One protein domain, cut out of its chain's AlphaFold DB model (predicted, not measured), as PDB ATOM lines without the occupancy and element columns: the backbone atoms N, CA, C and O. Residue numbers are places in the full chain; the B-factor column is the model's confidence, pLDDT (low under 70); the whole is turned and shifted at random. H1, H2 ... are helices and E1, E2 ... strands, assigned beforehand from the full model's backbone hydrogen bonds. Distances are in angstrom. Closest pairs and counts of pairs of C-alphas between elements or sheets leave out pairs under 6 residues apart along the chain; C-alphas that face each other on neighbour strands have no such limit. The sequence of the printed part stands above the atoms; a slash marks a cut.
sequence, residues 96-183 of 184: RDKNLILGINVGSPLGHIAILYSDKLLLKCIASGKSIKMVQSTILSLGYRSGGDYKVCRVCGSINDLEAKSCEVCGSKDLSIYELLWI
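Overview. This is residues 96 to 183 of the 184 residues of an uncharacterized protein of Sulfolobus sp. (UniProt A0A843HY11). A strongly twisted sheet of five strands is folded into two leaves, E3 E2 and E5 E4, that face each other with E1 as the hinge, and one helix, H1, packs on the sheet slantwise to its strands. The long loop of residues 154 to 174 joins E4 to E5 at the end away from H1. The printed part has 88 residues, with the named elements E1, E2, E3, H1, E4 and E5 along the chain; the sheet's order is E3 E2 E1 E5 E4, all antiparallel, and the class is mixed, helices and strands. The whole is compact, with a radius of gyration of the C-alphas of 12.4 A and spans of 35 by 31 by 21 A.

Arrangement. E1, residues 100 to 105, forms a hairpin with E2, residues 110 to 117, with N 103 and O 114 2.8 A apart. E2 forms another with E3, residues 120 to 128, with N 113 and O 125 2.8 A apart; E1 E2 E3 are a meander, each strand the antiparallel neighbour of the one before. H1, residues 129 to 141, is on the sheet at a height of 8.3 A, and its closest C-alphas to E2 are Gly 129 and Gly 111, 4.5 A apart. In H1 every O i to N i+4 pair is within hydrogen-bond range. E4, residues 145 to 153, bends by 68 degrees at residue 149 and forms a hairpin with E5, residues 175 to 182, with N 147 and O 180 2.8 A apart. E5 is antiparallel to E1, with N 104 and O 179 2.8 A apart.

Along the chain. E1 begins at C-alpha 100 (103.043, 114.122, 131.154) and is 16.6 A long; E2 measures 23.6 A, E3 24.4 A, H1 18.4 A, E4 21.5 A and E5 19.9 A, ending at C-alpha 182 (102.188, 119.715, 134.466).

Size, cuts and confidence. The C-alphas farthest apart, Ser 141 and Gly 171, are 36.0 A apart. The printed part has no cut, the link E4 to E5 is long, and no printed residue is under 70 in pLDDT.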
ATOM      1  N   ARG A  96     110.072 115.235 133.878       90.50
ATOM      2  CA  ARG A  96     110.423 116.400 133.044       90.50
ATOM      3  C   ARG A  96     109.845 116.336 131.631       90.50
ATOM      4  O   ARG A  96     110.228 117.129 130.779       90.50
ATOM      5  N   ASP A  97     109.009 115.343 131.352       91.94
ATOM      6  CA  ASP A  97     108.361 115.218 130.057       91.94
ATOM      7  C   ASP A  97     107.141 116.141 130.003       91.94
ATOM      8  O   ASP A  97     106.214 115.984 130.794       91.94
ATOM      9  N   LYS A  98     107.136 117.089 129.062       88.56
ATOM     10  CA  LYS A  98     106.057 118.078 128.905       88.56
ATOM     11  C   LYS A  98     104.722 117.445 128.524       88.56
ATOM     12  O   LYS A  98     103.671 118.030 128.751       88.56
ATOM     13  N   ASN A  99     104.761 116.240 127.961       90.56
ATOM     14  CA  ASN A  99     103.559 115.510 127.589       90.56
ATOM     15  C   ASN A  99     102.890 114.821 128.785       90.56
ATOM     16  O   ASN A  99     101.783 114.308 128.630       90.56
ATOM     17  N   LEU A 100     103.557 114.757 129.946       93.81
ATOM     18  CA  LEU A 100     103.043 114.122 131.154       93.81
ATOM     19  C   LEU A 100     102.209 115.107 131.975       93.81
ATOM     20  O   LEU A 100     102.741 116.048 132.566       93.81
ATOM     21  N   ILE A 101     100.921 114.806 132.106       94.19
ATOM     22  CA  ILE A 101      99.986 115.546 132.953       94.19
ATOM     23  C   ILE A 101      99.516 114.621 134.077       94.19
ATOM     24  O   ILE A 101      99.132 113.470 133.850       94.19
ATOM     25  N   LEU A 102      99.542 115.124 135.306       94.88
ATOM     26  CA  LEU A 102      99.032 114.425 136.480       94.88
ATOM     27  C   LEU A 102      97.724 115.076 136.918       94.88
ATOM     28  O   LEU A 102      97.720 116.217 137.364       94.88
ATOM     29  N   GLY A 103      96.617 114.347 136.810       95.00
ATOM     30  CA  GLY A 103      95.342 114.757 137.383       95.00
ATOM     31  C   GLY A 103      95.253 114.330 138.842       95.00
ATOM     32  O   GLY A 103      95.395 113.147 139.150       95.00
ATOM     33  N   ILE A 104      94.996 115.266 139.746       95.62
ATOM     34  CA  ILE A 104      94.874 115.020 141.180       95.62
ATOM     35  C   ILE A 104      93.482 115.446 141.644       95.62
ATOM     36  O   ILE A 104      93.030 116.548 141.367       95.62
ATOM     37  N   ASN A 105      92.796 114.585 142.389       94.50
ATOM     38  CA  ASN A 105      91.574 114.955 143.100       94.50
ATOM     39  C   ASN A 105      91.718 114.559 144.572       94.50
ATOM     40  O   ASN A 105      91.678 113.372 144.918       94.50
ATOM     41  N   VAL A 106      91.916 115.555 145.439       90.38
ATOM     42  CA  VAL A 106      92.036 115.362 146.888       90.38
ATOM     43  C   VAL A 106      90.639 115.271 147.507       90.38
ATOM     44  O   VAL A 106      90.107 116.243 148.030       90.38
ATOM     45  N   GLY A 107      90.041 114.083 147.461       85.44
ATOM     46  CA  GLY A 107      88.798 113.794 148.178       85.44
ATOM     47  C   GLY A 107      89.033 113.306 149.614       85.44
ATOM     48  O   GLY A 107      90.130 112.878 149.984       85.44
ATOM     49  N   SER A 108      87.980 113.347 150.433       81.06
ATOM     50  CA  SER A 108      87.942 112.768 151.783       81.06
ATOM     51  C   SER A 108      86.746 111.813 151.879       81.06
ATOM     52  O   SER A 108      85.628 112.249 151.611       81.06
ATOM     53  N   PRO A 109      86.932 110.520 152.222       85.00
ATOM     54  CA  PRO A 109      88.174 109.894 152.689       85.00
ATOM     55  C   PRO A 109      89.119 109.411 151.569       85.00
ATOM     56  O   PRO A 109      90.285 109.111 151.842       85.00
ATOM     57  N   LEU A 110      88.640 109.322 150.324       89.12
ATOM     58  CA  LEU A 110      89.379 108.796 149.172       89.12
ATOM     59  C   LEU A 110      89.671 109.899 148.156       89.12
ATOM     60  O   LEU A 110      88.803 110.718 147.869       89.12
ATOM     61  N   GLY A 111      90.871 109.876 147.586       90.44
ATOM     62  CA  GLY A 111      91.266 110.735 146.476       90.44
ATOM     63  C   GLY A 111      91.683 109.921 145.255       90.44
ATOM     64  O   GLY A 111      91.873 108.706 145.335       90.44
ATOM     65  N   HIS A 112      91.857 110.610 144.133       92.19
ATOM     66  CA  HIS A 112      92.132 109.997 142.839       92.19
ATOM     67  C   HIS A 112      93.385 110.599 142.200       92.19
ATOM     68  O   HIS A 112      93.644 111.797 142.334       92.19
ATOM     69  N   ILE A 113      94.122 109.766 141.468       93.31
ATOM     70  CA  ILE A 113      95.210 110.169 140.573       93.31
ATOM     71  C   ILE A 113      94.864 109.684 139.172       93.31
ATOM     72  O   ILE A 113      94.487 108.525 138.987       93.31
ATOM     73  N   ALA A 114      95.033 110.557 138.191       92.44
ATOM     74  CA  ALA A 114      95.047 110.230 136.780       92.44
ATOM     75  C   ALA A 114      96.438 110.540 136.209       92.44
ATOM     76  O   ALA A 114      97.014 111.583 136.507       92.44
ATOM     77  N   ILE A 115      96.982 109.642 135.392       92.50
ATOM     78  CA  ILE A 115      98.174 109.909 134.582       92.50
ATOM     79  C   ILE A 115      97.713 110.042 133.141       92.50
ATOM     80  O   ILE A 115      97.210 109.071 132.568       92.50
ATOM     81  N   LEU A 116      97.907 111.225 132.567       91.25
ATOM     82  CA  LEU A 116      97.661 111.488 131.160       91.25
ATOM     83  C   LEU A 116      98.987 111.709 130.435       91.25
ATOM     84  O   LEU A 116      99.908 112.323 130.974       91.25
ATOM     85  N   TYR A 117      99.079 111.201 129.211       89.19
ATOM     86  CA  TYR A 117     100.238 111.406 128.354       89.19
ATOM     87  C   TYR A 117      99.790 111.745 126.937       89.19
ATOM     88  O   TYR A 117      99.140 110.913 126.303       89.19
ATOM     89  N   SER A 118     100.144 112.935 126.438       81.94
ATOM     90  CA  SER A 118      99.721 113.413 125.101       81.94
ATOM     91  C   SER A 118      98.217 113.180 124.847       81.94
ATOM     92  O   SER A 118      97.841 112.536 123.869       81.94
ATOM     93  N   ASP A 119      97.371 113.589 125.798       73.50
ATOM     94  CA  ASP A 119      95.897 113.478 125.755       73.50
ATOM     95  C   ASP A 119      95.295 112.072 125.911       73.50
ATOM     96  O   ASP A 119      94.089 111.879 125.752       73.50
ATOM     97  N   LYS A 120      96.105 111.070 126.274       81.38
ATOM     98  CA  LYS A 120      95.618 109.720 126.598       81.38
ATOM     99  C   LYS A 120      95.662 109.460 128.092       81.38
ATOM    100  O   LYS A 120      96.712 109.603 128.713       81.38
ATOM    101  N   LEU A 121      94.552 108.984 128.653       85.69
ATOM    102  CA  LEU A 121      94.511 108.469 130.020       85.69
ATOM    103  C   LEU A 121      95.217 107.111 130.067       85.69
ATOM    104  O   LEU A 121      94.744 106.137 129.486       85.69
ATOM    105  N   LEU A 122      96.353 107.055 130.756       87.25
ATOM    106  CA  LEU A 122      97.157 105.839 130.886       87.25
ATOM    107  C   LEU A 122      96.885 105.092 132.182       87.25
ATOM    108  O   LEU A 122      96.990 103.870 132.235       87.25
ATOM    109  N   LEU A 123      96.575 105.829 133.241       86.81
ATOM    110  CA  LEU A 123      96.307 105.242 134.538       86.81
ATOM    111  C   LEU A 123      95.300 106.083 135.286       86.81
ATOM    112  O   LEU A 123      95.375 107.310 135.284       86.81
ATOM    113  N   LYS A 124      94.430 105.392 136.009       88.25
ATOM    114  CA  LYS A 124      93.564 105.995 136.997       88.25
ATOM    115  C   LYS A 124      93.535 105.141 138.247       88.25
ATOM    116  O   LYS A 124      93.233 103.951 138.171       88.25
ATOM    117  N   CYS A 125      93.846 105.733 139.390       88.94
ATOM    118  CA  CYS A 125      93.869 105.007 140.645       88.94
ATOM    119  C   CYS A 125      93.337 105.828 141.819       88.94
ATOM    120  O   CYS A 125      93.330 107.058 141.808       88.94
ATOM    121  N   ILE A 126      92.884 105.108 142.835       90.44
ATOM    122  CA  ILE A 126      92.315 105.612 144.075       90.44
ATOM    123  C   ILE A 126      93.296 105.327 145.208       90.44
ATOM    124  O   ILE A 126      93.857 104.233 145.297       90.44
ATOM    125  N   ALA A 127      93.479 106.289 146.104       91.25
ATOM    126  CA  ALA A 127      94.170 106.074 147.371       91.25
ATOM    127  C   ALA A 127      93.522 106.905 148.485       91.25
ATOM    128  O   ALA A 127      92.560 107.642 148.262       91.25
ATOM    129  N   SER A 128      94.053 106.802 149.705       92.44
ATOM    130  CA  SER A 128      93.585 107.654 150.801       92.44
ATOM    131  C   SER A 128      93.783 109.135 150.456       92.44
ATOM    132  O   SER A 128      94.822 109.509 149.907       92.44
ATOM    133  N   GLY A 129      92.831 109.995 150.820       91.06
ATOM    134  CA  GLY A 129      92.931 111.438 150.575       91.06
ATOM    135  C   GLY A 129      94.221 112.049 151.134       91.06
ATOM    136  O   GLY A 129      94.862 112.873 150.485       91.06
ATOM    137  N   LYS A 130      94.681 111.557 152.294       93.75
ATOM    138  CA  LYS A 130      95.973 111.935 152.892       93.75
ATOM    139  C   LYS A 130      97.155 111.584 151.983       93.75
ATOM    140  O   LYS A 130      98.047 112.409 151.800       93.75
ATOM    141  N   SER A 131      97.166 110.381 151.408       94.12
ATOM    142  CA  SER A 131      98.186 109.944 150.446       94.12
ATOM    143  C   SER A 131      98.192 110.811 149.193       94.12
ATOM    144  O   SER A 131      99.262 111.219 148.751       94.12
ATOM    145  N   ILE A 132      97.013 111.137 148.662       94.12
ATOM    146  CA  ILE A 132      96.887 111.988 147.474       94.12
ATOM    147  C   ILE A 132      97.380 113.406 147.750       94.12
ATOM    148  O   ILE A 132      98.138 113.952 146.954       94.12
ATOM    149  N   LYS A 133      97.054 113.966 148.917       94.50
ATOM    150  CA  LYS A 133      97.564 115.275 149.337       94.50
ATOM    151  C   LYS A 133      99.095 115.301 149.428       94.50
ATOM    152  O   LYS A 133      99.710 116.279 149.019       94.50
ATOM    153  N   MET A 134      99.720 114.221 149.915       94.69
ATOM    154  CA  MET A 134     101.187 114.093 149.921       94.69
ATOM    155  C   MET A 134     101.770 113.974 148.509       94.69
ATOM    156  O   MET A 134     102.825 114.544 148.238       94.69
ATOM    157  N   VAL A 135     101.106 113.244 147.605       94.69
ATOM    158  CA  VAL A 135     101.509 113.182 146.191       94.69
ATOM    159  C   VAL A 135     101.475 114.576 145.583       94.69
ATOM    160  O   VAL A 135     102.477 115.002 145.019       94.69
ATOM    161  N   GLN A 136     100.371 115.302 145.757       95.19
ATOM    162  CA  GLN A 136     100.201 116.655 145.240       95.19
ATOM    163  C   GLN A 136     101.319 117.587 145.719       95.19
ATOM    164  O   GLN A 136     102.010 118.187 144.899       95.19
ATOM    165  N   SER A 137     101.560 117.660 147.034       94.31
ATOM    166  CA  SER A 137     102.605 118.528 147.587       94.31
ATOM    167  C   SER A 137     104.010 118.136 147.122       94.31
ATOM    168  O   SER A 137     104.852 119.007 146.911       94.31
ATOM    169  N   THR A 138     104.265 116.838 146.926       94.19
ATOM    170  CA  THR A 138     105.544 116.337 146.399       94.19
ATOM    171  C   THR A 138     105.726 116.693 144.925       94.19
ATOM    172  O   THR A 138     106.812 117.081 144.524       94.19
ATOM    173  N   ILE A 139     104.684 116.574 144.104       93.38
ATOM    174  CA  ILE A 139     104.752 116.917 142.678       93.38
ATOM    175  C   ILE A 139     104.958 118.424 142.494       93.38
ATOM    176  O   ILE A 139     105.836 118.829 141.733       93.38
ATOM    177  N   LEU A 140     104.233 119.252 143.248       93.25
ATOM    178  CA  LEU A 140     104.396 120.709 143.216       93.25
ATOM    179  C   LEU A 140     105.812 121.141 143.634       93.25
ATOM    180  O   LEU A 140     106.401 122.015 143.004       93.25
ATOM    181  N   SER A 141     106.414 120.494 144.641       91.94
ATOM    182  CA  SER A 141     107.795 120.807 145.051       91.94
ATOM    183  C   SER A 141     108.859 120.394 144.025       91.94
ATOM    184  O   SER A 141     109.990 120.873 144.091       91.94
ATOM    185  N   LEU A 142     108.499 119.555 143.048       90.50
ATOM    186  CA  LEU A 142     109.354 119.157 141.926       90.50
ATOM    187  C   LEU A 142     109.247 120.106 140.719       90.50
ATOM    188  O   LEU A 142     109.856 119.837 139.685       90.50
ATOM    189  N   GLY A 143     108.524 121.224 140.854       90.62
ATOM    190  CA  GLY A 143     108.426 122.273 139.836       90.62
ATOM    191  C   GLY A 143     107.227 122.145 138.898       90.62
ATOM    192  O   GLY A 143     107.139 122.896 137.932       90.62
ATOM    193  N   TYR A 144     106.304 121.220 139.172       94.25
ATOM    194  CA  TYR A 144     105.012 121.200 138.490       94.25
ATOM    195  C   TYR A 144     104.177 122.407 138.915       94.25
ATOM    196  O   TYR A 144     104.187 122.803 140.083       94.25
ATOM    197  N   ARG A 145     103.402 122.948 137.980       94.19
ATOM    198  CA  ARG A 145     102.420 124.001 138.245       94.19
ATOM    199  C   ARG A 145     101.005 123.442 138.241       94.19
ATOM    200  O   ARG A 145     100.733 122.440 137.582       94.19
ATOM    201  N   SER A 146     100.118 124.119 138.963       94.88
ATOM    202  CA  SER A 146      98.683 123.867 138.881       94.88
ATOM    203  C   SER A 146      98.103 124.553 137.654       94.88
ATOM    204  O   SER A 146      98.309 125.749 137.441       94.88
ATOM    205  N   GLY A 147      97.400 123.774 136.847       91.06
ATOM    206  CA  GLY A 147      96.693 124.218 135.660       91.06
ATOM    207  C   GLY A 147      95.255 124.652 135.881       91.06
ATOM    208  O   GLY A 147      94.636 125.172 134.953       91.06
ATOM    209  N   GLY A 148      94.727 124.400 137.080       93.44
ATOM    210  CA  GLY A 148      93.306 124.485 137.392       93.44
ATOM    211  C   GLY A 148      92.581 123.142 137.292       93.44
ATOM    212  O   GLY A 148      93.168 122.100 136.981       93.44
ATOM    213  N   ASP A 149      91.285 123.191 137.587       95.94
ATOM    214  CA  ASP A 149      90.409 122.027 137.576       95.94
ATOM    215  C   ASP A 149      89.825 121.795 136.178       95.94
ATOM    216  O   ASP A 149      89.348 122.722 135.530       95.94
ATOM    217  N   TYR A 150      89.813 120.539 135.735       94.75
ATOM    218  CA  TYR A 150      89.243 120.112 134.455       94.75
ATOM    219  C   TYR A 150      88.496 118.793 134.603       94.75
ATOM    220  O   TYR A 150      88.712 118.022 135.542       94.75
ATOM    221  N   LYS A 151      87.632 118.493 133.633       93.50
ATOM    222  CA  LYS A 151      86.949 117.204 133.526       93.50
ATOM    223  C   LYS A 151      87.708 116.270 132.590       93.50
ATOM    224  O   LYS A 151      87.769 116.488 131.386       93.50
ATOM    225  N   VAL A 152      88.218 115.168 133.127       90.88
ATOM    226  CA  VAL A 152      88.842 114.101 132.336       90.88
ATOM    227  C   VAL A 152      87.811 113.023 132.021       90.88
ATOM    228  O   VAL A 152      87.133 112.513 132.921       90.88
ATOM    229  N   CYS A 153      87.696 112.654 130.746       88.25
ATOM    230  CA  CYS A 153      86.843 111.556 130.311       88.25
ATOM    231  C   CYS A 153      87.428 110.205 130.716       88.25
ATOM    232  O   CYS A 153      88.536 109.857 130.316       88.25
ATOM    233  N   ARG A 154      86.655 109.393 131.444       82.38
ATOM    234  CA  ARG A 154      87.096 108.051 131.858       82.38
ATOM    235  C   ARG A 154      87.215 107.067 130.694       82.38
ATOM    236  O   ARG A 154      87.944 106.092 130.807       82.38
ATOM    237  N   VAL A 155      86.510 107.321 129.588       83.00
ATOM    238  CA  VAL A 155      86.449 106.411 128.432       83.00
ATOM    239  C   VAL A 155      87.623 106.613 127.477       83.00
ATOM    240  O   VAL A 155      88.226 105.641 127.042       83.00
ATOM    241  N   CYS A 156      87.936 107.863 127.124       84.31
ATOM    242  CA  CYS A 156      88.967 108.166 126.122       84.31
ATOM    243  C   CYS A 156      90.139 108.993 126.660       84.31
ATOM    244  O   CYS A 156      91.140 109.142 125.967       84.31
ATOM    245  N   GLY A 157      90.038 109.513 127.885       82.75
ATOM    246  CA  GLY A 157      91.086 110.314 128.508       82.75
ATOM    247  C   GLY A 157      91.164 111.768 128.068       82.75
ATOM    248  O   GLY A 157      92.043 112.466 128.559       82.75
ATOM    249  N   SER A 158      90.257 112.240 127.207       89.25
ATOM    250  CA  SER A 158      90.246 113.648 126.811       89.25
ATOM    251  C   SER A 158      90.063 114.567 128.019       89.25
ATOM    252  O   SER A 158      89.313 114.259 128.957       89.25
ATOM    253  N   ILE A 159      90.744 115.707 127.973       92.25
ATOM    254  CA  ILE A 159      90.568 116.814 128.907       92.25
ATOM    255  C   ILE A 159      89.455 117.699 128.347       92.25
ATOM    256  O   ILE A 159      89.439 117.995 127.158       92.25
ATOM    257  N   ASN A 160      88.499 118.064 129.192       93.06
ATOM    258  CA  ASN A 160      87.333 118.861 128.832       93.06
ATOM    259  C   ASN A 160      87.166 119.973 129.865       93.06
ATOM    260  O   ASN A 160      87.568 119.821 131.029       93.06
ATOM    261  N   ASP A 161      86.502 121.047 129.460       92.94
ATOM    262  CA  ASP A 161      86.175 122.148 130.354       92.94
ATOM    263  C   ASP A 161      85.285 121.699 131.519       92.94
ATOM    264  O   ASP A 161      84.510 120.738 131.438       92.94
ATOM    265  N   LEU A 162      85.356 122.429 132.632       93.19
ATOM    266  CA  LEU A 162      84.536 122.158 133.818       93.19
ATOM    267  C   LEU A 162      83.035 122.211 133.529       93.19
ATOM    268  O   LEU A 162      82.259 121.478 134.149       93.19
ATOM    269  N   GLU A 163      82.615 123.033 132.572       94.19
ATOM    270  CA  GLU A 163      81.212 123.179 132.181       94.19
ATOM    271  C   GLU A 163      80.731 122.064 131.239       94.19
ATOM    272  O   GLU A 163      79.521 121.874 131.070       94.19
ATOM    273  N   ALA A 164      81.646 121.256 130.687       92.50
ATOM    274  CA  ALA A 164      81.308 120.193 129.752       92.50
ATOM    275  C   ALA A 164      80.341 119.174 130.384       92.50
ATOM    276  O   ALA A 164      80.578 118.615 131.466       92.50
ATOM    277  N   LYS A 165      79.218 118.925 129.697       94.19
ATOM    278  CA  LYS A 165      78.197 117.931 130.090       94.19
ATOM    279  C   LYS A 165      78.510 116.526 129.572       94.19
ATOM    280  O   LYS A 165      78.012 115.542 130.114       94.19
ATOM    281  N   SER A 166      79.308 116.446 128.516       95.19
ATOM    282  CA  SER A 166      79.772 115.223 127.871       95.19
ATOM    283  C   SER A 166      81.159 115.460 127.298       95.19
ATOM    284  O   SER A 166      81.522 116.594 127.006       95.19
ATOM    285  N   CYS A 167      81.914 114.382 127.143       92.12
ATOM    286  CA  CYS A 167      83.202 114.378 126.485       92.12
ATOM    287  C   CYS A 167      83.068 114.906 125.055       92.12
ATOM    288  O   CYS A 167      82.285 114.365 124.272       92.12
ATOM    289  N   GLU A 168      83.860 115.910 124.706       91.00
ATOM    290  CA  GLU A 168      83.851 116.541 123.382       91.00
ATOM    291  C   GLU A 168      84.403 115.618 122.289       91.00
ATOM    292  O   GLU A 168      84.068 115.762 121.118       91.00
ATOM    293  N   VAL A 169      85.204 114.620 122.677       90.38
ATOM    294  CA  VAL A 169      85.855 113.681 121.753       90.38
ATOM    295  C   VAL A 169      84.997 112.444 121.481       90.38
ATOM    296  O   VAL A 169      84.864 112.025 120.336       90.38
ATOM    297  N   CYS A 170      84.422 111.826 122.519       90.62
ATOM    298  CA  CYS A 170      83.701 110.551 122.390       90.62
ATOM    299  C   CYS A 170      82.220 110.604 122.797       90.62
ATOM    300  O   CYS A 170      81.548 109.575 122.783       90.62
ATOM    301  N   GLY A 171      81.704 111.764 123.216       92.00
ATOM    302  CA  GLY A 171      80.307 111.942 123.632       92.00
ATOM    303  C   GLY A 171      79.935 111.303 124.978       92.00
ATOM    304  O   GLY A 171      78.803 111.455 125.438       92.00
ATOM    305  N   SER A 172      80.862 110.602 125.643       91.00
ATOM    306  CA  SER A 172      80.603 109.966 126.940       91.00
ATOM    307  C   SER A 172      80.275 110.994 128.023       91.00
ATOM    308  O   SER A 172      80.951 112.010 128.157       91.00
ATOM    309  N   LYS A 173      79.278 110.702 128.860       92.38
ATOM    310  CA  LYS A 173      78.962 111.503 130.058       92.38
ATOM    311  C   LYS A 173      79.842 111.153 131.261       92.38
ATOM    312  O   LYS A 173      79.729 111.792 132.304       92.38
ATOM    313  N   ASP A 174      80.703 110.147 131.128       88.81
ATOM    314  CA  ASP A 174      81.586 109.696 132.197       88.81
ATOM    315  C   ASP A 174      82.834 110.588 132.291       88.81
ATOM    316  O   ASP A 174      83.910 110.294 131.754       88.81
ATOM    317  N   LEU A 175      82.632 111.739 132.925       89.56
ATOM    318  CA  LEU A 175      83.624 112.776 133.174       89.56
ATOM    319  C   LEU A 175      83.928 112.847 134.671       89.56
ATOM    320  O   LEU A 175      83.048 112.683 135.517       89.56
ATOM    321  N   SER A 176      85.180 113.101 135.036       90.56
ATOM    322  CA  SER A 176      85.577 113.273 136.437       90.56
ATOM    323  C   SER A 176      86.524 114.442 136.606       90.56
ATOM    324  O   SER A 176      87.377 114.671 135.756       90.56
ATOM    325  N   ILE A 177      86.336 115.186 137.693       93.38
ATOM    326  CA  ILE A 177      87.065 116.428 137.949       93.38
ATOM    327  C   ILE A 177      88.436 116.107 138.545       93.38
ATOM    328  O   ILE A 177      88.527 115.315 139.492       93.38
ATOM    329  N   TYR A 178      89.472 116.738 138.002       94.44
ATOM    330  CA  TYR A 178      90.854 116.696 138.473       94.44
ATOM    331  C   TYR A 178      91.462 118.087 138.417       94.44
ATOM    332  O   TYR A 178      91.290 118.781 137.418       94.44
ATOM    333  N   GLU A 179      92.260 118.429 139.418       96.12
ATOM    334  CA  GLU A 179      93.265 119.473 139.281       96.12
ATOM    335  C   GLU A 179      94.397 118.919 138.414       96.12
ATOM    336  O   GLU A 179      94.999 117.892 138.747       96.12
ATOM    337  N   LEU A 180      94.667 119.551 137.277       95.19
ATOM    338  CA  LEU A 180      95.704 119.096 136.359       95.19
ATOM    339  C   LEU A 180      97.036 119.765 136.687       95.19
ATOM    340  O   LEU A 180      97.131 120.987 136.767       95.19
ATOM    341  N   LEU A 181      98.078 118.952 136.851       95.62
ATOM    342  CA  LEU A 181      99.439 119.387 137.137       95.62
ATOM    343  C   LEU A 181     100.360 119.019 135.972       95.62
ATOM    344  O   LEU A 181     100.380 117.860 135.545       95.62
ATOM    345  N   TRP A 182     101.180 119.961 135.509       93.62
ATOM    346  CA  TRP A 182     102.188 119.715 134.466       93.62
ATOM    347  C   TRP A 182     103.443 120.572 134.652       93.62
ATOM    348  O   TRP A 182     103.488 121.460 135.506       93.62
ATOM    349  N   ILE A 183     104.469 120.286 133.851       91.50
ATOM    350  CA  ILE A 183     105.715 121.054 133.776       91.50
ATOM    351  C   ILE A 183     105.822 121.743 132.410       91.50
ATOM    352  O   ILE A 183     105.324 121.215 131.415       91.50
TER     353      ILE A 183